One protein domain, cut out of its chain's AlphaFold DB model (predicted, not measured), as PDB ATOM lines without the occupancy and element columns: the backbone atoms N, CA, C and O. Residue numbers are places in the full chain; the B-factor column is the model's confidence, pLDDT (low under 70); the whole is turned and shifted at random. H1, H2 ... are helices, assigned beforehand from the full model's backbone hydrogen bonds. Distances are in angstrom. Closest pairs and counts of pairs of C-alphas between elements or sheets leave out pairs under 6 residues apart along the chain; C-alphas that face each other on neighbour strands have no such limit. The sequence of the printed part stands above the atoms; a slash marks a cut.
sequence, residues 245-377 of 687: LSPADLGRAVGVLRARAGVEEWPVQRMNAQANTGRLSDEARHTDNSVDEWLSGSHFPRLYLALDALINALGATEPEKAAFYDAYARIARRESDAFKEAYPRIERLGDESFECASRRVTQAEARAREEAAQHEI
ATOM      1  N   LEU A 245     136.002 171.660 173.529       91.75
ATOM      2  CA  LEU A 245     135.042 171.168 174.524       91.75
ATOM      3  C   LEU A 245     133.735 171.971 174.545       91.75
ATOM      4  O   LEU A 245     132.827 171.625 175.305       91.75
ATOM      5  N   SER A 246     133.649 173.036 173.747       93.81
ATOM      6  CA  SER A 246     132.499 173.931 173.656       93.81
ATOM      7  C   SER A 246     132.131 174.243 172.198       93.81
ATOM      8  O   SER A 246     133.006 174.216 171.326       93.81
ATOM      9  N   PRO A 247     130.868 174.612 171.911       92.62
ATOM     10  CA  PRO A 247     130.461 175.084 170.585       92.62
ATOM     11  C   PRO A 247     131.295 176.275 170.086       92.62
ATOM     12  O   PRO A 247     131.619 176.353 168.903       92.62
ATOM     13  N   ALA A 248     131.725 177.159 170.992       92.12
ATOM     14  CA  ALA A 248     132.581 178.299 170.668       92.12
ATOM     15  C   ALA A 248     133.979 177.896 170.172       92.12
ATOM     16  O   ALA A 248     134.544 178.579 169.319       92.12
ATOM     17  N   ASP A 249     134.544 176.783 170.656       93.81
ATOM     18  CA  ASP A 249     135.811 176.252 170.128       93.81
ATOM     19  C   ASP A 249     135.665 175.822 168.667       93.81
ATOM     20  O   ASP A 249     136.548 176.066 167.842       93.81
ATOM     21  N   LEU A 250     134.523 175.211 168.347       93.69
ATOM     22  CA  LEU A 250     134.203 174.763 167.000       93.69
ATOM     23  C   LEU A 250     133.972 175.966 166.070       93.69
ATOM     24  O   LEU A 250     134.540 175.998 164.979       93.69
ATOM     25  N   GLY A 251     133.254 176.995 166.533       93.06
ATOM     26  CA  GLY A 251     133.094 178.270 165.824       93.06
ATOM     27  C   GLY A 251     134.428 178.968 165.531       93.06
ATOM     28  O   GLY A 251     134.683 179.362 164.390       93.06
ATOM     29  N   ARG A 252     135.342 179.020 166.512       94.19
ATOM     30  CA  ARG A 252     136.711 179.539 166.323       94.19
ATOM     31  C   ARG A 252     137.493 178.754 165.271       94.19
ATOM     32  O   ARG A 252     138.140 179.361 164.422       94.19
ATOM     33  N   ALA A 253     137.419 177.422 165.292       94.75
ATOM     34  CA  ALA A 253     138.098 176.578 164.309       94.75
ATOM     35  C   ALA A 253     137.566 176.800 162.881       94.75
ATOM     36  O   ALA A 253     138.353 176.859 161.933       94.75
ATOM     37  N   VAL A 254     136.250 176.994 162.718       93.12
ATOM     38  CA  VAL A 254     135.652 177.389 161.429       93.12
ATOM     39  C   VAL A 254     136.126 178.788 161.013       93.12
ATOM     40  O   VAL A 254     136.440 179.001 159.843       93.12
ATOM     41  N   GLY A 255     136.262 179.725 161.957       91.62
ATOM     42  CA  GLY A 255     136.851 181.046 161.712       91.62
ATOM     43  C   GLY A 255     138.283 180.975 161.167       91.62
ATOM     44  O   GLY A 255     138.603 181.653 160.192       91.62
ATOM     45  N   VAL A 256     139.122 180.092 161.717       92.81
ATOM     46  CA  VAL A 256     140.492 179.857 161.221       92.81
ATOM     47  C   VAL A 256     140.486 179.256 159.812       92.81
ATOM     48  O   VAL A 256     141.266 179.685 158.959       92.81
ATOM     49  N   LEU A 257     139.590 178.301 159.527       93.00
ATOM     50  CA  LEU A 257     139.421 177.769 158.168       93.00
ATOM     51  C   LEU A 257     139.002 178.858 157.173       93.00
ATOM     52  O   LEU A 257     139.521 178.908 156.061       93.00
ATOM     53  N   ARG A 258     138.092 179.746 157.581       92.69
ATOM     54  CA  ARG A 258     137.606 180.861 156.762       92.69
ATOM     55  C   ARG A 258     138.720 181.853 156.423       92.69
ATOM     56  O   ARG A 258     138.842 182.233 155.258       92.69
ATOM     57  N   ALA A 259     139.535 182.215 157.412       89.50
ATOM     58  CA  ALA A 259     140.711 183.060 157.218       89.50
ATOM     59  C   ALA A 259     141.693 182.419 156.227       89.50
ATOM     60  O   ALA A 259     142.098 183.038 155.243       89.50
ATOM     61  N   ARG A 260     141.989 181.125 156.407       91.38
ATOM     62  CA  ARG A 260     142.885 180.378 155.512       91.38
ATOM     63  C   ARG A 260     142.370 180.300 154.077       91.38
ATOM     64  O   ARG A 260     143.160 180.385 153.143       91.38
ATOM     65  N   ALA A 261     141.069 180.104 153.896       88.00
ATOM     66  CA  ALA A 261     140.469 179.993 152.573       88.00
ATOM     67  C   ALA A 261     140.447 181.330 151.803       88.00
ATOM     68  O   ALA A 261     140.085 181.333 150.629       88.00
ATOM     69  N   GLY A 262     140.816 182.458 152.430       86.44
ATOM     70  CA  GLY A 262     140.671 183.793 151.836       86.44
ATOM     71  C   GLY A 262     139.202 184.203 151.706       86.44
ATOM     72  O   GLY A 262     138.813 184.918 150.788       86.44
ATOM     73  N   VAL A 263     138.366 183.676 152.601       85.75
ATOM     74  CA  VAL A 263     136.900 183.702 152.539       85.75
ATOM     75  C   VAL A 263     136.318 184.549 153.692       85.75
ATOM     76  O   VAL A 263     135.138 184.478 154.050       85.75
ATOM     77  N   GLU A 264     137.142 185.418 154.275       79.62
ATOM     78  CA  GLU A 264     136.769 186.316 155.378       79.62
ATOM     79  C   GLU A 264     135.596 187.243 155.041       79.62
ATOM     80  O   GLU A 264     134.879 187.672 155.939       79.62
ATOM     81  N   GLU A 265     135.322 187.474 153.758       80.56
ATOM     82  CA  GLU A 265     134.216 188.313 153.296       80.56
ATOM     83  C   GLU A 265     132.953 187.534 152.913       80.56
ATOM     84  O   GLU A 265     131.987 188.137 152.447       80.56
ATOM     85  N   TRP A 266     132.897 186.201 153.076       86.88
ATOM     86  CA  TRP A 266     131.640 185.509 152.765       86.88
ATOM     87  C   TRP A 266     130.519 186.029 153.663       86.88
ATOM     88  O   TRP A 266     130.642 185.925 154.888       86.88
ATOM     89  N   PRO A 267     129.424 186.550 153.078       86.88
ATOM     90  CA  PRO A 267     128.281 186.974 153.861       86.88
ATOM     91  C   PRO A 267     127.650 185.747 154.519       86.88
ATOM     92  O   PRO A 267     127.643 184.654 153.942       86.88
ATOM     93  N   VAL A 268     127.058 185.932 155.701       85.56
ATOM     94  CA  VAL A 268     126.369 184.865 156.454       85.56
ATOM     95  C   VAL A 268     125.362 184.119 155.576       85.56
ATOM     96  O   VAL A 268     125.284 182.896 155.619       85.56
ATOM     97  N   GLN A 269     124.674 184.830 154.680       84.31
ATOM     98  CA  GLN A 269     123.744 184.253 153.705       84.31
ATOM     99  C   GLN A 269     124.399 183.203 152.795       84.31
ATOM    100  O   GLN A 269     123.811 182.156 152.535       84.31
ATOM    101  N   ARG A 270     125.631 183.451 152.333       88.75
ATOM    102  CA  ARG A 270     126.376 182.505 151.494       88.75
ATOM    103  C   ARG A 270     126.826 181.293 152.301       88.75
ATOM    104  O   ARG A 270     126.734 180.181 151.796       88.75
ATOM    105  N   MET A 271     127.268 181.487 153.542       88.56
ATOM    106  CA  MET A 271     127.629 180.374 154.428       88.56
ATOM    107  C   MET A 271     126.409 179.509 154.772       88.56
ATOM    108  O   MET A 271     126.492 178.288 154.683       88.56
ATOM    109  N   ASN A 272     125.258 180.130 155.049       87.62
ATOM    110  CA  ASN A 272     123.979 179.440 155.234       87.62
ATOM    111  C   ASN A 272     123.574 178.658 153.982       87.62
ATOM    112  O   ASN A 272     123.128 177.518 154.086       87.62
ATOM    113  N   ALA A 273     123.736 179.244 152.793       86.38
ATOM    114  CA  ALA A 273     123.463 178.545 151.543       86.38
ATOM    115  C   ALA A 273     124.375 177.319 151.391       86.38
ATOM    116  O   ALA A 273     123.875 176.242 151.086       86.38
ATOM    117  N   GLN A 274     125.675 177.459 151.686       90.00
ATOM    118  CA  GLN A 274     126.640 176.359 151.607       90.00
ATOM    119  C   GLN A 274     126.353 175.238 152.612       90.00
ATOM    120  O   GLN A 274     126.344 174.073 152.226       90.00
ATOM    121  N   ALA A 275     126.033 175.586 153.860       86.31
ATOM    122  CA  ALA A 275     125.648 174.635 154.901       86.31
ATOM    123  C   ALA A 275     124.342 173.880 154.572       86.31
ATOM    124  O   ALA A 275     124.125 172.765 155.050       86.31
ATOM    125  N   ASN A 276     123.480 174.469 153.737       84.19
ATOM    126  CA  ASN A 276     122.230 173.867 153.273       84.19
ATOM    127  C   ASN A 276     122.341 173.181 151.898       84.19
ATOM    128  O   ASN A 276     121.370 172.559 151.450       84.19
ATOM    129  N   THR A 277     123.494 173.256 151.224       78.31
ATOM    130  CA  THR A 277     123.684 172.631 149.910       78.31
ATOM    131  C   THR A 277     123.523 171.116 150.029       78.31
ATOM    132  O   THR A 277     124.232 170.462 150.788       78.31
ATOM    133  N   GLY A 278     122.577 170.546 149.276       63.00
ATOM    134  CA  GLY A 278     122.315 169.101 149.261       63.00
ATOM    135  C   GLY A 278     121.192 168.620 150.185       63.00
ATOM    136  O   GLY A 278     120.957 167.414 150.252       63.00
ATOM    137  N   ARG A 279     120.461 169.518 150.865       66.19
ATOM    138  CA  ARG A 279     119.284 169.145 151.672       66.19
ATOM    139  C   ARG A 279     117.962 169.295 150.927       66.19
ATOM    140  O   ARG A 279     117.743 170.250 150.186       66.19
ATOM    141  N   LEU A 280     117.047 168.357 151.184       54.81
ATOM    142  CA  LEU A 280     115.648 168.449 150.766       54.81
ATOM    143  C   LEU A 280     114.948 169.547 151.590       54.81
ATOM    144  O   LEU A 280     115.137 169.634 152.802       54.81
ATOM    145  N   SER A 281     114.130 170.373 150.927       54.69
ATOM    146  CA  SER A 281     113.536 171.624 151.447       54.69
ATOM    147  C   SER A 281     112.813 171.529 152.804       54.69
ATOM    148  O   SER A 281     112.610 172.562 153.444       54.69
ATOM    149  N   ASP A 282     112.416 170.337 153.252       52.78
ATOM    150  CA  ASP A 282     111.703 170.142 154.521       52.78
ATOM    151  C   ASP A 282     112.641 169.983 155.735       52.78
ATOM    152  O   ASP A 282     112.271 170.346 156.852       52.78
ATOM    153  N   GLU A 283     113.873 169.503 155.538       52.44
ATOM    154  CA  GLU A 283     114.878 169.360 156.609       52.44
ATOM    155  C   GLU A 283     115.668 170.658 156.837       52.44
ATOM    156  O   GLU A 283     116.137 170.910 157.946       52.44
ATOM    157  N   ALA A 284     115.744 171.519 155.816       52.28
ATOM    158  CA  ALA A 284     116.374 172.838 155.892       52.28
ATOM    159  C   ALA A 284     115.689 173.778 156.907       52.28
ATOM    160  O   ALA A 284     116.362 174.593 157.529       52.28
ATOM    161  N   ARG A 285     114.379 173.603 157.158       51.75
ATOM    162  CA  ARG A 285     113.612 174.389 158.151       51.75
ATOM    163  C   ARG A 285     114.053 174.170 159.601       51.75
ATOM    164  O   ARG A 285     113.698 174.943 160.475       51.75
ATOM    165  N   HIS A 286     114.787 173.091 159.888       49.75
ATOM    166  CA  HIS A 286     115.263 172.795 161.247       49.75
ATOM    167  C   HIS A 286     116.674 173.345 161.509       49.75
ATOM    168  O   HIS A 286     117.205 173.161 162.605       49.75
ATOM    169  N   THR A 287     117.279 173.996 160.510       53.16
ATOM    170  CA  THR A 287     118.597 174.645 160.555       53.16
ATOM    171  C   THR A 287     118.508 176.164 160.418       53.16
ATOM    172  O   THR A 287     119.486 176.787 160.028       53.16
ATOM    173  N   ASP A 288     117.368 176.762 160.778       53.22
ATOM    174  CA  ASP A 288     117.178 178.223 160.792       53.22
ATOM    175  C   ASP A 288     118.104 178.956 161.783       53.22
ATOM    176  O   ASP A 288     118.184 180.182 161.753       53.22
ATOM    177  N   ASN A 289     118.857 178.229 162.615       59.53
ATOM    178  CA  ASN A 289     119.988 178.781 163.353       59.53
ATOM    179  C   ASN A 289     121.018 179.300 162.350       59.53
ATOM    180  O   ASN A 289     121.621 178.523 161.600       59.53
ATOM    181  N   SER A 290     121.205 180.615 162.333       73.88
ATOM    182  CA  SER A 290     122.148 181.249 161.425       73.88
ATOM    183  C   SER A 290     123.555 180.676 161.653       73.88
ATOM    184  O   SER A 290     123.968 180.460 162.789       73.88
ATOM    185  N   VAL A 291     124.332 180.424 160.593       85.38
ATOM    186  CA  VAL A 291     125.749 180.019 160.716       85.38
ATOM    187  C   VAL A 291     126.533 181.015 161.586       85.38
ATOM    188  O   VAL A 291     127.507 180.637 162.225       85.38
ATOM    189  N   ASP A 292     126.073 182.262 161.684       87.00
ATOM    190  CA  ASP A 292     126.599 183.275 162.605       87.00
ATOM    191  C   ASP A 292     126.497 182.864 164.088       87.00
ATOM    192  O   ASP A 292     127.432 183.041 164.872       87.00
ATOM    193  N   GLU A 293     125.410 182.201 164.480       88.06
ATOM    194  CA  GLU A 293     125.256 181.633 165.822       88.06
ATOM    195  C   GLU A 293     126.224 180.469 166.079       88.06
ATOM    196  O   GLU A 293     126.703 180.289 167.200       88.06
ATOM    197  N   TRP A 294     126.558 179.692 165.042       89.50
ATOM    198  CA  TRP A 294     127.564 178.628 165.149       89.50
ATOM    199  C   TRP A 294     128.968 179.212 165.281       89.50
ATOM    200  O   TRP A 294     129.764 178.739 166.089       89.50
ATOM    201  N   LEU A 295     129.264 180.260 164.508       89.31
ATOM    202  CA  LEU A 295     130.549 180.957 164.535       89.31
ATOM    203  C   LEU A 295     130.782 181.668 165.872       89.31
ATOM    204  O   LEU A 295     131.891 181.614 166.401       89.31
ATOM    205  N   SER A 296     129.741 182.278 166.443       89.19
ATOM    206  CA  SER A 296     129.785 182.884 167.782       89.19
ATOM    207  C   SER A 296     129.807 181.853 168.915       89.19
ATOM    208  O   SER A 296     130.153 182.192 170.045       89.19
ATOM    209  N   GLY A 297     129.456 180.593 168.633       87.69
ATOM    210  CA  GLY A 297     129.328 179.543 169.640       87.69
ATOM    211  C   GLY A 297     128.088 179.673 170.521       87.69
ATOM    212  O   GLY A 297     128.008 178.986 171.536       87.69
ATOM    213  N   SER A 298     127.139 180.539 170.152       86.94
ATOM    214  CA  SER A 298     125.855 180.675 170.850       86.94
ATOM    215  C   SER A 298     124.941 179.479 170.597       86.94
ATOM    216  O   SER A 298     124.158 179.116 171.471       86.94
ATOM    217  N   HIS A 299     125.075 178.826 169.436       87.31
ATOM    218  CA  HIS A 299     124.335 177.613 169.115       87.31
ATOM    219  C   HIS A 299     125.226 176.537 168.506       87.31
ATOM    220  O   HIS A 299     126.041 176.790 167.621       87.31
ATOM    221  N   PHE A 300     125.009 175.296 168.935       87.31
ATOM    222  CA  PHE A 300     125.657 174.130 168.354       87.31
ATOM    223  C   PHE A 300     124.907 173.649 167.096       87.31
ATOM    224  O   PHE A 300     123.670 173.568 167.114       87.31
ATOM    225  N   PRO A 301     125.607 173.300 165.995       86.44
ATOM    226  CA  PRO A 301     124.954 172.815 164.785       86.44
ATOM    227  C   PRO A 301     124.130 171.560 165.090       86.44
ATOM    228  O   PRO A 301     124.644 170.575 165.613       86.44
ATOM    229  N   ARG A 302     122.836 171.557 164.746       82.50
ATOM    230  CA  ARG A 302     121.951 170.422 165.082       82.50
ATOM    231  C   ARG A 302     122.286 169.136 164.324       82.50
ATOM    232  O   ARG A 302     121.897 168.053 164.758       82.50
ATOM    233  N   LEU A 303     122.919 169.264 163.161       83.50
ATOM    234  CA  LEU A 303     123.181 168.176 162.230       83.50
ATOM    235  C   LEU A 303     124.587 168.332 161.652       83.50
ATOM    236  O   LEU A 303     124.841 169.296 160.926       83.50
ATOM    237  N   TYR A 304     125.451 167.339 161.892       89.12
ATOM    238  CA  TYR A 304     126.836 167.330 161.407       89.12
ATOM    239  C   TYR A 304     126.935 167.549 159.894       89.12
ATOM    240  O   TYR A 304     127.811 168.262 159.439       89.12
ATOM    241  N   LEU A 305     125.980 167.033 159.114       88.25
ATOM    242  CA  LEU A 305     125.932 167.214 157.658       88.25
ATOM    243  C   LEU A 305     126.012 168.679 157.200       88.25
ATOM    244  O   LEU A 305     126.583 168.954 156.153       88.25
ATOM    245  N   ALA A 306     125.419 169.613 157.953       87.56
ATOM    246  CA  ALA A 306     125.479 171.027 157.582       87.56
ATOM    247  C   ALA A 306     126.852 171.636 157.893       87.56
ATOM    248  O   ALA A 306     127.363 172.445 157.121       87.56
ATOM    249  N   LEU A 307     127.464 171.208 159.003       91.69
ATOM    250  CA  LEU A 307     128.836 171.570 159.340       91.69
ATOM    251  C   LEU A 307     129.818 170.987 158.315       91.69
ATOM    252  O   LEU A 307     130.676 171.715 157.837       91.69
ATOM    253  N   ASP A 308     129.646 169.721 157.932       93.56
ATOM    254  CA  ASP A 308     130.450 169.021 156.927       93.56
ATOM    255  C   ASP A 308     130.391 169.729 155.564       93.56
ATOM    256  O   ASP A 308     131.418 170.061 154.977       93.56
ATOM    257  N   ALA A 309     129.191 170.067 155.081       91.50
ATOM    258  CA  ALA A 309     129.028 170.838 153.848       91.50
ATOM    259  C   ALA A 309     129.755 172.195 153.909       91.50
ATOM    260  O   ALA A 309     130.431 172.583 152.953       91.50
ATOM    261  N   LEU A 310     129.677 172.890 155.049       93.19
ATOM    262  CA  LEU A 310     130.357 174.167 155.256       93.19
ATOM    263  C   LEU A 310     131.887 174.014 155.279       93.19
ATOM    264  O   LEU A 310     132.570 174.736 154.557       93.19
ATOM    265  N   ILE A 311     132.443 173.079 156.057       95.12
ATOM    266  CA  ILE A 311     133.902 172.877 156.129       95.12
ATOM    267  C   ILE A 311     134.467 172.367 154.795       95.12
ATOM    268  O   ILE A 311     135.563 172.768 154.407       95.12
ATOM    269  N   ASN A 312     133.700 171.569 154.044       94.69
ATOM    270  CA  ASN A 312     134.043 171.168 152.679       94.69
ATOM    271  C   ASN A 312     134.102 172.382 151.742       94.69
ATOM    272  O   ASN A 312     135.070 172.536 150.998       94.69
ATOM    273  N   ALA A 313     133.114 173.278 151.814       93.44
ATOM    274  CA  ALA A 313     133.101 174.512 151.029       93.44
ATOM    275  C   ALA A 313     134.244 175.475 151.404       93.44
ATOM    276  O   ALA A 313     134.718 176.223 150.550       93.44
ATOM    277  N   LEU A 314     134.712 175.436 152.656       93.94
ATOM    278  CA  LEU A 314     135.879 176.183 153.140       93.94
ATOM    279  C   LEU A 314     137.222 175.499 152.819       93.94
ATOM    280  O   LEU A 314     138.274 175.997 153.216       93.94
ATOM    281  N   GLY A 315     137.217 174.366 152.110       94.12
ATOM    282  CA  GLY A 315     138.441 173.663 151.729       94.12
ATOM    283  C   GLY A 315     139.161 173.014 152.914       94.12
ATOM    284  O   GLY A 315     140.392 173.055 152.990       94.12
ATOM    285  N   ALA A 316     138.417 172.449 153.868       94.88
ATOM    286  CA  ALA A 316     138.995 171.609 154.911       94.88
ATOM    287  C   ALA A 316     139.658 170.364 154.300       94.88
ATOM    288  O   ALA A 316     139.099 169.702 153.422       94.88
ATOM    289  N   THR A 317     140.854 170.038 154.779       95.31
ATOM    290  CA  THR A 317     141.565 168.807 154.410       95.31
ATOM    291  C   THR A 317     140.942 167.597 155.119       95.31
ATOM    292  O   THR A 317     140.332 167.751 156.172       95.31
ATOM    293  N   GLU A 318     141.107 166.382 154.591       92.69
ATOM    294  CA  GLU A 318     140.604 165.151 155.236       92.69
ATOM    295  C   GLU A 318     140.965 165.006 156.733       92.69
ATOM    296  O   GLU A 318     140.060 164.746 157.529       92.69
ATOM    297  N   PRO A 319     142.217 165.248 157.188       93.31
ATOM    298  CA  PRO A 319     142.523 165.191 158.621       93.31
ATOM    299  C   PRO A 319     141.806 166.276 159.439       93.31
ATOM    300  O   PRO A 319     141.520 166.072 160.615       93.31
ATOM    301  N   GLU A 320     141.490 167.425 158.841       95.12
ATOM    302  CA  GLU A 320     140.701 168.466 159.506       95.12
ATOM    303  C   GLU A 320     139.237 168.069 159.605       95.12
ATOM    304  O   GLU A 320     138.649 168.260 160.664       95.12
ATOM    305  N   LYS A 321     138.661 167.473 158.555       95.50
ATOM    306  CA  LYS A 321     137.287 166.952 158.588       95.50
ATOM    307  C   LYS A 321     137.122 165.910 159.689       95.50
ATOM    308  O   LYS A 321     136.198 166.026 160.487       95.50
ATOM    309  N   ALA A 322     138.063 164.971 159.798       93.00
ATOM    310  CA  ALA A 322     138.087 163.995 160.886       93.00
ATOM    311  C   ALA A 322     138.181 164.680 162.264       93.00
ATOM    312  O   ALA A 322     137.415 164.368 163.174       93.00
ATOM    313  N   ALA A 323     139.044 165.692 162.412       95.19
ATOM    314  CA  ALA A 323     139.149 166.447 163.661       95.19
ATOM    315  C   ALA A 323     137.865 167.230 164.007       95.19
ATOM    316  O   ALA A 323     137.497 167.314 165.181       95.19
ATOM    317  N   PHE A 324     137.168 167.787 163.008       96.31
ATOM    318  CA  PHE A 324     135.872 168.454 163.185       96.31
ATOM    319  C   PHE A 324     134.795 167.467 163.607       96.31
ATOM    320  O   PHE A 324     134.003 167.779 164.496       96.31
ATOM    321  N   TYR A 325     134.782 166.283 163.005       95.31
ATOM    322  CA  TYR A 325     133.871 165.210 163.365       95.31
ATOM    323  C   TYR A 325     134.056 164.760 164.814       95.31
ATOM    324  O   TYR A 325     133.101 164.748 165.592       95.31
ATOM    325  N   ASP A 326     135.297 164.478 165.204       94.38
ATOM    326  CA  ASP A 326     135.631 164.052 166.560       94.38
ATOM    327  C   ASP A 326     135.283 165.130 167.594       94.38
ATOM    328  O   ASP A 326     134.732 164.831 168.658       94.38
ATOM    329  N   ALA A 327     135.572 166.398 167.287       95.81
ATOM    330  CA  ALA A 327     135.195 167.526 168.135       95.81
ATOM    331  C   ALA A 327     133.672 167.663 168.249       95.81
ATOM    332  O   ALA A 327     133.152 167.807 169.357       95.81
ATOM    333  N   TYR A 328     132.949 167.556 167.133       95.19
ATOM    334  CA  TYR A 328     131.490 167.591 167.111       95.19
ATOM    335  C   TYR A 328     130.894 166.465 167.966       95.19
ATOM    336  O   TYR A 328     130.025 166.722 168.795       95.19
ATOM    337  N   ALA A 329     131.382 165.230 167.824       91.62
ATOM    338  CA  ALA A 329     130.905 164.088 168.599       91.62
ATOM    339  C   ALA A 329     131.155 164.263 170.107       91.62
ATOM    340  O   ALA A 329     130.269 163.973 170.914       91.62
ATOM    341  N   ARG A 330     132.328 164.786 170.499       94.25
ATOM    342  CA  ARG A 330     132.638 165.106 171.905       94.25
ATOM    343  C   ARG A 330     131.698 166.166 172.475       94.25
ATOM    344  O   ARG A 330     131.140 165.956 173.551       94.25
ATOM    345  N   ILE A 331     131.507 167.278 171.763       93.06
ATOM    346  CA  ILE A 331     130.638 168.375 172.210       93.06
ATOM    347  C   ILE A 331     129.180 167.902 172.281       93.06
ATOM    348  O   ILE A 331     128.526 168.116 173.295       93.06
ATOM    349  N   ALA A 332     128.696 167.174 171.270       90.19
ATOM    350  CA  ALA A 332     127.332 166.650 171.239       90.19
ATOM    351  C   ALA A 332     127.042 165.674 172.391       90.19
ATOM    352  O   ALA A 332     125.953 165.708 172.963       90.19
ATOM    353  N   ARG A 333     128.006 164.811 172.751       89.50
ATOM    354  CA  ARG A 333     127.892 163.936 173.930       89.50
ATOM    355  C   ARG A 333     127.800 164.755 175.210       89.50
ATOM    356  O   ARG A 333     126.875 164.548 175.982       89.50
ATOM    357  N   ARG A 334     128.687 165.736 175.379       91.12
ATOM    358  CA  ARG A 334     128.692 166.605 176.559       91.12
ATOM    359  C   ARG A 334     127.402 167.416 176.700       91.12
ATOM    360  O   ARG A 334     126.884 167.512 177.804       91.12
ATOM    361  N   GLU A 335     126.872 167.972 175.611       87.69
ATOM    362  CA  GLU A 335     125.579 168.674 175.623       87.69
ATOM    363  C   GLU A 335     124.422 167.732 175.964       87.69
ATOM    364  O   GLU A 335     123.533 168.104 176.722       87.69
ATOM    365  N   SER A 336     124.438 166.509 175.428       84.88
ATOM    366  CA  SER A 336     123.445 165.482 175.752       84.88
ATOM    367  C   SER A 336     123.492 165.105 177.234       84.88
ATOM    368  O   SER A 336     122.450 165.036 177.881       84.88
ATOM    369  N   ASP A 337     124.687 164.915 177.792       86.62
ATOM    370  CA  ASP A 337     124.869 164.562 179.200       86.62
ATOM    371  C   ASP A 337     124.483 165.726 180.125       86.62
ATOM    372  O   ASP A 337     123.723 165.519 181.066       86.62
ATOM    373  N   ALA A 338     124.886 166.959 179.799       84.12
ATOM    374  CA  ALA A 338     124.471 168.157 180.531       84.12
ATOM    375  C   ALA A 338     122.949 168.370 180.472       84.12
ATOM    376  O   ALA A 338     122.331 168.757 181.461       84.12
ATOM    377  N   PHE A 339     122.318 168.082 179.329       79.38
ATOM    378  CA  PHE A 339     120.865 168.143 179.195       79.38
ATOM    379  C   PHE A 339     120.166 167.076 180.046       79.38
ATOM    380  O   PHE A 339     119.180 167.378 180.717       79.38
ATOM    381  N   LYS A 340     120.677 165.836 180.060       80.75
ATOM    382  CA  LYS A 340     120.159 164.762 180.926       80.75
ATOM    383  C   LYS A 340     120.286 165.113 182.405       80.75
ATOM    384  O   LYS A 340     119.355 164.861 183.164       80.75
ATOM    385  N   GLU A 341     121.411 165.701 182.800       78.56
ATOM    386  CA  GLU A 341     121.673 166.127 184.176       78.56
ATOM    387  C   GLU A 341     120.754 167.282 184.602       78.56
ATOM    388  O   GLU A 341     120.184 167.244 185.690       78.56
ATOM    389  N   ALA A 342     120.531 168.263 183.721       75.75
ATOM    390  CA  ALA A 342     119.639 169.391 183.984       75.75
ATOM    391  C   ALA A 342     118.148 168.997 184.007       75.75
ATOM    392  O   ALA A 342     117.352 169.630 184.703       75.75
ATOM    393  N   TYR A 343     117.754 167.952 183.270       71.50
ATOM    394  CA  TYR A 343     116.350 167.562 183.107       71.50
ATOM    395  C   TYR A 343     116.087 166.062 183.340       71.50
ATOM    396  O   TYR A 343     115.557 165.373 182.460       71.50
ATOM    397  N   PRO A 344     116.320 165.542 184.561       65.12
ATOM    398  CA  PRO A 344     116.152 164.119 184.875       65.12
ATOM    399  C   PRO A 344     114.696 163.625 184.756       65.12
ATOM    400  O   PRO A 344     114.444 162.424 184.698       65.12
ATOM    401  N   ARG A 345     113.704 164.530 184.709       51.12
ATOM    402  CA  ARG A 345     112.280 164.179 184.522       51.12
ATOM    403  C   ARG A 345     111.853 164.038 183.053       51.12
ATOM    404  O   ARG A 345     110.826 163.405 182.809       51.12
ATOM    405  N   ILE A 346     112.615 164.572 182.091       51.16
ATOM    406  CA  ILE A 346     112.248 164.549 180.659       51.16
ATOM    407  C   ILE A 346     112.476 163.165 180.029       51.16
ATOM    408  O   ILE A 346     111.786 162.810 179.079       51.16
ATOM    409  N   GLU A 347     113.302 162.295 180.622       47.78
ATOM    410  CA  GLU A 347     113.427 160.891 180.178       47.78
ATOM    411  C   GLU A 347     112.091 160.114 180.167       47.78
ATOM    412  O   GLU A 347     111.986 159.086 179.502       47.78
ATOM    413  N   ARG A 348     111.045 160.596 180.862       46.84
ATOM    414  CA  ARG A 348     109.719 159.947 180.902       46.84
ATOM    415  C   ARG A 348     108.675 160.549 179.960       46.84
ATOM    416  O   ARG A 348     107.644 159.918 179.738       46.84
ATOM    417  N   LEU A 349     108.917 161.729 179.402       41.78
ATOM    418  CA  LEU A 349     107.996 162.412 178.493       41.78
ATOM    419  C   LEU A 349     108.768 162.717 177.218       41.78
ATOM    420  O   LEU A 349     109.584 163.623 177.206       41.78
ATOM    421  N   GLY A 350     108.544 161.901 176.183       47.91
ATOM    422  CA  GLY A 350     109.262 161.939 174.906       47.91
ATOM    423  C   GLY A 350     109.225 163.306 174.228       47.91
ATOM    424  O   GLY A 350     108.365 163.560 173.386       47.91
ATOM    425  N   ASP A 351     110.170 164.157 174.606       48.00
ATOM    426  CA  ASP A 351     110.298 165.522 174.127       48.00
ATOM    427  C   ASP A 351     111.233 165.564 172.910       48.00
ATOM    428  O   ASP A 351     112.270 164.888 172.856       48.00
ATOM    429  N   GLU A 352     110.860 166.345 171.895       50.84
ATOM    430  CA  GLU A 352     111.513 166.335 170.575       50.84
ATOM    431  C   GLU A 352     112.992 166.775 170.638       50.84
ATOM    432  O   GLU A 352     113.807 166.372 169.803       50.84
ATOM    433  N   SER A 353     113.361 167.555 171.657       52.47
ATOM    434  CA  SER A 353     114.733 167.994 171.947       52.47
ATOM    435  C   SER A 353     115.643 166.829 172.366       52.47
ATOM    436  O   SER A 353     116.755 166.703 171.839       52.47
ATOM    437  N   PHE A 354     115.149 165.929 173.225       52.72
ATOM    438  CA  PHE A 354     115.849 164.718 173.662       52.72
ATOM    439  C   PHE A 354     116.002 163.715 172.517       52.72
ATOM    440  O   PHE A 354     117.093 163.186 172.293       52.72
ATOM    441  N   GLU A 355     114.943 163.495 171.730       58.59
ATOM    442  CA  GLU A 355     115.035 162.646 170.539       58.59
ATOM    443  C   GLU A 355     116.054 163.188 169.532       58.59
ATOM    444  O   GLU A 355     116.777 162.407 168.913       58.59
ATOM    445  N   CYS A 356     116.141 164.512 169.366       55.91
ATOM    446  CA  CYS A 356     117.144 165.134 168.511       55.91
ATOM    447  C   CYS A 356     118.566 164.937 169.055       55.91
ATOM    448  O   CYS A 356     119.442 164.555 168.282       55.91
ATOM    449  N   ALA A 357     118.812 165.157 170.351       55.25
ATOM    450  CA  ALA A 357     120.129 164.952 170.963       55.25
ATOM    451  C   ALA A 357     120.569 163.473 170.915       55.25
ATOM    452  O   ALA A 357     121.692 163.165 170.514       55.25
ATOM    453  N   SER A 358     119.659 162.543 171.208       56.28
ATOM    454  CA  SER A 358     119.907 161.097 171.129       56.28
ATOM    455  C   SER A 358     120.141 160.624 169.684       56.28
ATOM    456  O   SER A 358     121.063 159.845 169.415       56.28
ATOM    457  N   ARG A 359     119.394 161.174 168.709       66.38
ATOM    458  CA  ARG A 359     119.650 160.955 167.272       66.38
ATOM    459  C   ARG A 359     121.013 161.484 166.829       66.38
ATOM    460  O   ARG A 359     121.657 160.834 166.010       66.38
ATOM    461  N   ARG A 360     121.485 162.617 167.368       66.56
ATOM    462  CA  ARG A 360     122.827 163.150 167.055       66.56
ATOM    463  C   ARG A 360     123.923 162.178 167.479       66.56
ATOM    464  O   ARG A 360     124.813 161.897 166.683       66.56
ATOM    465  N   VAL A 361     123.838 161.648 168.700       62.47
ATOM    466  CA  VAL A 361     124.834 160.701 169.230       62.47
ATOM    467  C   VAL A 361     124.812 159.392 168.439       62.47
ATOM    468  O   VAL A 361     125.859 158.922 168.004       62.47
ATOM    469  N   THR A 362     123.630 158.841 168.164       65.50
ATOM    470  CA  THR A 362     123.508 157.578 167.414       65.50
ATOM    471  C   THR A 362     123.937 157.699 165.949       65.50
ATOM    472  O   THR A 362     124.592 156.788 165.443       65.50
ATOM    473  N   GLN A 363     123.650 158.814 165.266       67.31
ATOM    474  CA  GLN A 363     124.150 159.053 163.903       67.31
ATOM    475  C   GLN A 363     125.674 159.218 163.863       67.31
ATOM    476  O   GLN A 363     126.315 158.669 162.967       67.31
ATOM    477  N   ALA A 364     126.256 159.927 164.837       62.56
ATOM    478  CA  ALA A 364     127.707 160.060 164.949       62.56
ATOM    479  C   ALA A 364     128.387 158.712 165.281       62.56
ATOM    480  O   ALA A 364     129.458 158.376 164.785       62.56
ATOM    481  N   GLU A 365     127.765 157.856 166.080       69.88
ATOM    482  CA  GLU A 365     128.340 156.535 166.349       69.88
ATOM    483  C   GLU A 365     128.223 155.584 165.157       69.88
ATOM    484  O   GLU A 365     129.155 154.829 164.880       69.88
ATOM    485  N   ALA A 366     127.107 155.628 164.426       68.50
ATOM    486  CA  ALA A 366     126.907 154.804 163.239       68.50
ATOM    487  C   ALA A 366     127.922 155.137 162.135       68.50
ATOM    488  O   ALA A 366     128.534 154.224 161.584       68.50
ATOM    489  N   ARG A 367     128.164 156.428 161.870       70.38
ATOM    490  CA  ARG A 367     129.176 156.856 160.894       70.38
ATOM    491  C   ARG A 367     130.599 156.550 161.338       70.38
ATOM    492  O   ARG A 367     131.358 156.032 160.537       70.38
ATOM    493  N   ALA A 368     130.932 156.766 162.613       65.94
ATOM    494  CA  ALA A 368     132.256 156.407 163.128       65.94
ATOM    495  C   ALA A 368     132.540 154.904 162.944       65.94
ATOM    496  O   ALA A 368     133.659 154.513 162.628       65.94
ATOM    497  N   ARG A 369     131.515 154.051 163.104       71.56
ATOM    498  CA  ARG A 369     131.618 152.608 162.834       71.56
ATOM    499  C   ARG A 369     131.744 152.293 161.346       71.56
ATOM    500  O   ARG A 369     132.509 151.402 160.998       71.56
ATOM    501  N   GLU A 370     131.010 152.991 160.484       75.31
ATOM    502  CA  GLU A 370     131.087 152.803 159.029       75.31
ATOM    503  C   GLU A 370     132.449 153.240 158.470       75.31
ATOM    504  O   GLU A 370     133.060 152.500 157.704       75.31
ATOM    505  N   GLU A 371     132.975 154.378 158.924       71.38
ATOM    506  CA  GLU A 371     134.301 154.886 158.559       71.38
ATOM    507  C   GLU A 371     135.416 153.996 159.123       71.38
ATOM    508  O   GLU A 371     136.362 153.672 158.406       71.38
ATOM    509  N   ALA A 372     135.289 153.511 160.365       69.06
ATOM    510  CA  ALA A 372     136.217 152.526 160.921       69.06
ATOM    511  C   ALA A 372     136.209 151.215 160.115       69.06
ATOM    512  O   ALA A 372     137.275 150.680 159.812       69.06
ATOM    513  N   ALA A 373     135.031 150.734 159.703       73.44
ATOM    514  CA  ALA A 373     134.904 149.548 158.857       73.44
ATOM    515  C   ALA A 373     135.485 149.779 157.452       73.44
ATOM    516  O   ALA A 373     136.172 148.912 156.915       73.44
ATOM    517  N   GLN A 374     135.278 150.957 156.859       69.50
ATOM    518  CA  GLN A 374     135.865 151.319 155.566       69.50
ATOM    519  C   GLN A 374     137.390 151.460 155.648       69.50
ATOM    520  O   GLN A 374     138.081 151.018 154.729       69.50
ATOM    521  N   HIS A 375     137.932 151.992 156.745       67.00
ATOM    522  CA  HIS A 375     139.374 152.025 156.993       67.00
ATOM    523  C   HIS A 375     139.963 150.627 157.211       67.00
ATOM    524  O   HIS A 375     141.068 150.358 156.740       67.00
ATOM    525  N   GLU A 376     139.234 149.721 157.866       65.94
ATOM    526  CA  GLU A 376     139.653 148.328 158.044       65.94
ATOM    527  C   GLU A 376     139.653 147.554 156.714       65.94
ATOM    528  O   GLU A 376     140.577 146.785 156.446       65.94
ATOM    529  N   ILE A 377     138.683 147.826 155.834       66.38
ATOM    530  CA  ILE A 377     138.608 147.252 154.481       66.38
ATOM    531  C   ILE A 377     139.657 147.872 153.539       66.38
ATOM    532  O   ILE A 377     140.186 147.180 152.669       66.38
TER     533      ILE A 377
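Overview. This is residues 245 to 377 of the 687 residues of an uncharacterized protein of Streptomyces sp. CB02009 (UniProt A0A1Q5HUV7). Four shorter helices, H1 to H4, make a cluster in which H1 and H4 pack on the long helix H5, while H2 and H3 stay away from it, and the long helix H6 folds back along another side of H5. H5 and H6 together make a long helical hairpin, and the last residues of H6, 369 to 377, stick out from the body. The printed part has 133 residues, with six named helices, H1 to H6 in that order along the chain, and no named strand; the class is all helix. The whole is compact, with a radius of gyration of the C-alphas of 15.4 A and spans of 48 by 38 by 30 A.

Arrangement. H1, residues 247 to 260, touches H3, residues 291 to 296, closest at the C-alphas of Gly 251 and Leu 295, 3.9 A apart; their lines are about perpendicular, only just, at 73 degrees. H2, residues 268 to 276, touches H3 at the C-alphas of Asn 272 and Val 291, 5.8 A apart. H2 also touches H4, residues 304 to 313, with the C-alphas of Ala 275 and Ala 306 closest at 4.5 A, at a steep tilt of 62 degrees, opposite ways. The hub is H5, residues 318 to 342, touching three helices. With residues 324 to 331 alone it touches residues 247 to 250 of H1, closest at the C-alphas of Ile 331 and Pro 247, 6.9 A. H4 and H5 form a helical hairpin at a shallow tilt of 30 degrees, closest at the C-alphas of Ile 311 and Lys 321, 7.3 A. H5 and H6, residues 352 to 377, form another hairpin, at a shallow tilt of 33 degrees, only just short of steep, closest at the C-alphas of Ser 336 and Ala 357, 5.8 A. H6 and H4 are only just apart, the closest at 8.1 A. The packing is part aligned, part crossed: 3 of 6 touching pairs with a tilt are shallow. In each of the six helices every O i to N i+4 pair is within hydrogen-bond range.

Along the chain. H1 begins at C-alpha 247, (130.461, 175.084, 170.585), and measures 20.2 A from first to last C-alpha. H2 measures 12.2 A, H3 8.6 A and H4 14.1 A. H5 runs 35.8 A from C-alpha 318 at (140.604, 165.151, 155.236). H6 runs 36.8 A to C-alpha 377 at (138.608, 147.252, 154.481).

Size, cuts and confidence. The C-alphas farthest apart, of Gly 262 and Arg 348, are 48.7 A apart. The printed part has no cut. The link from H2 to H3 is long, with 14 residues. The mean pLDDT of the printed part is 78.9; 41 residues are under 70, among them 278 to 289 and 344 to 366.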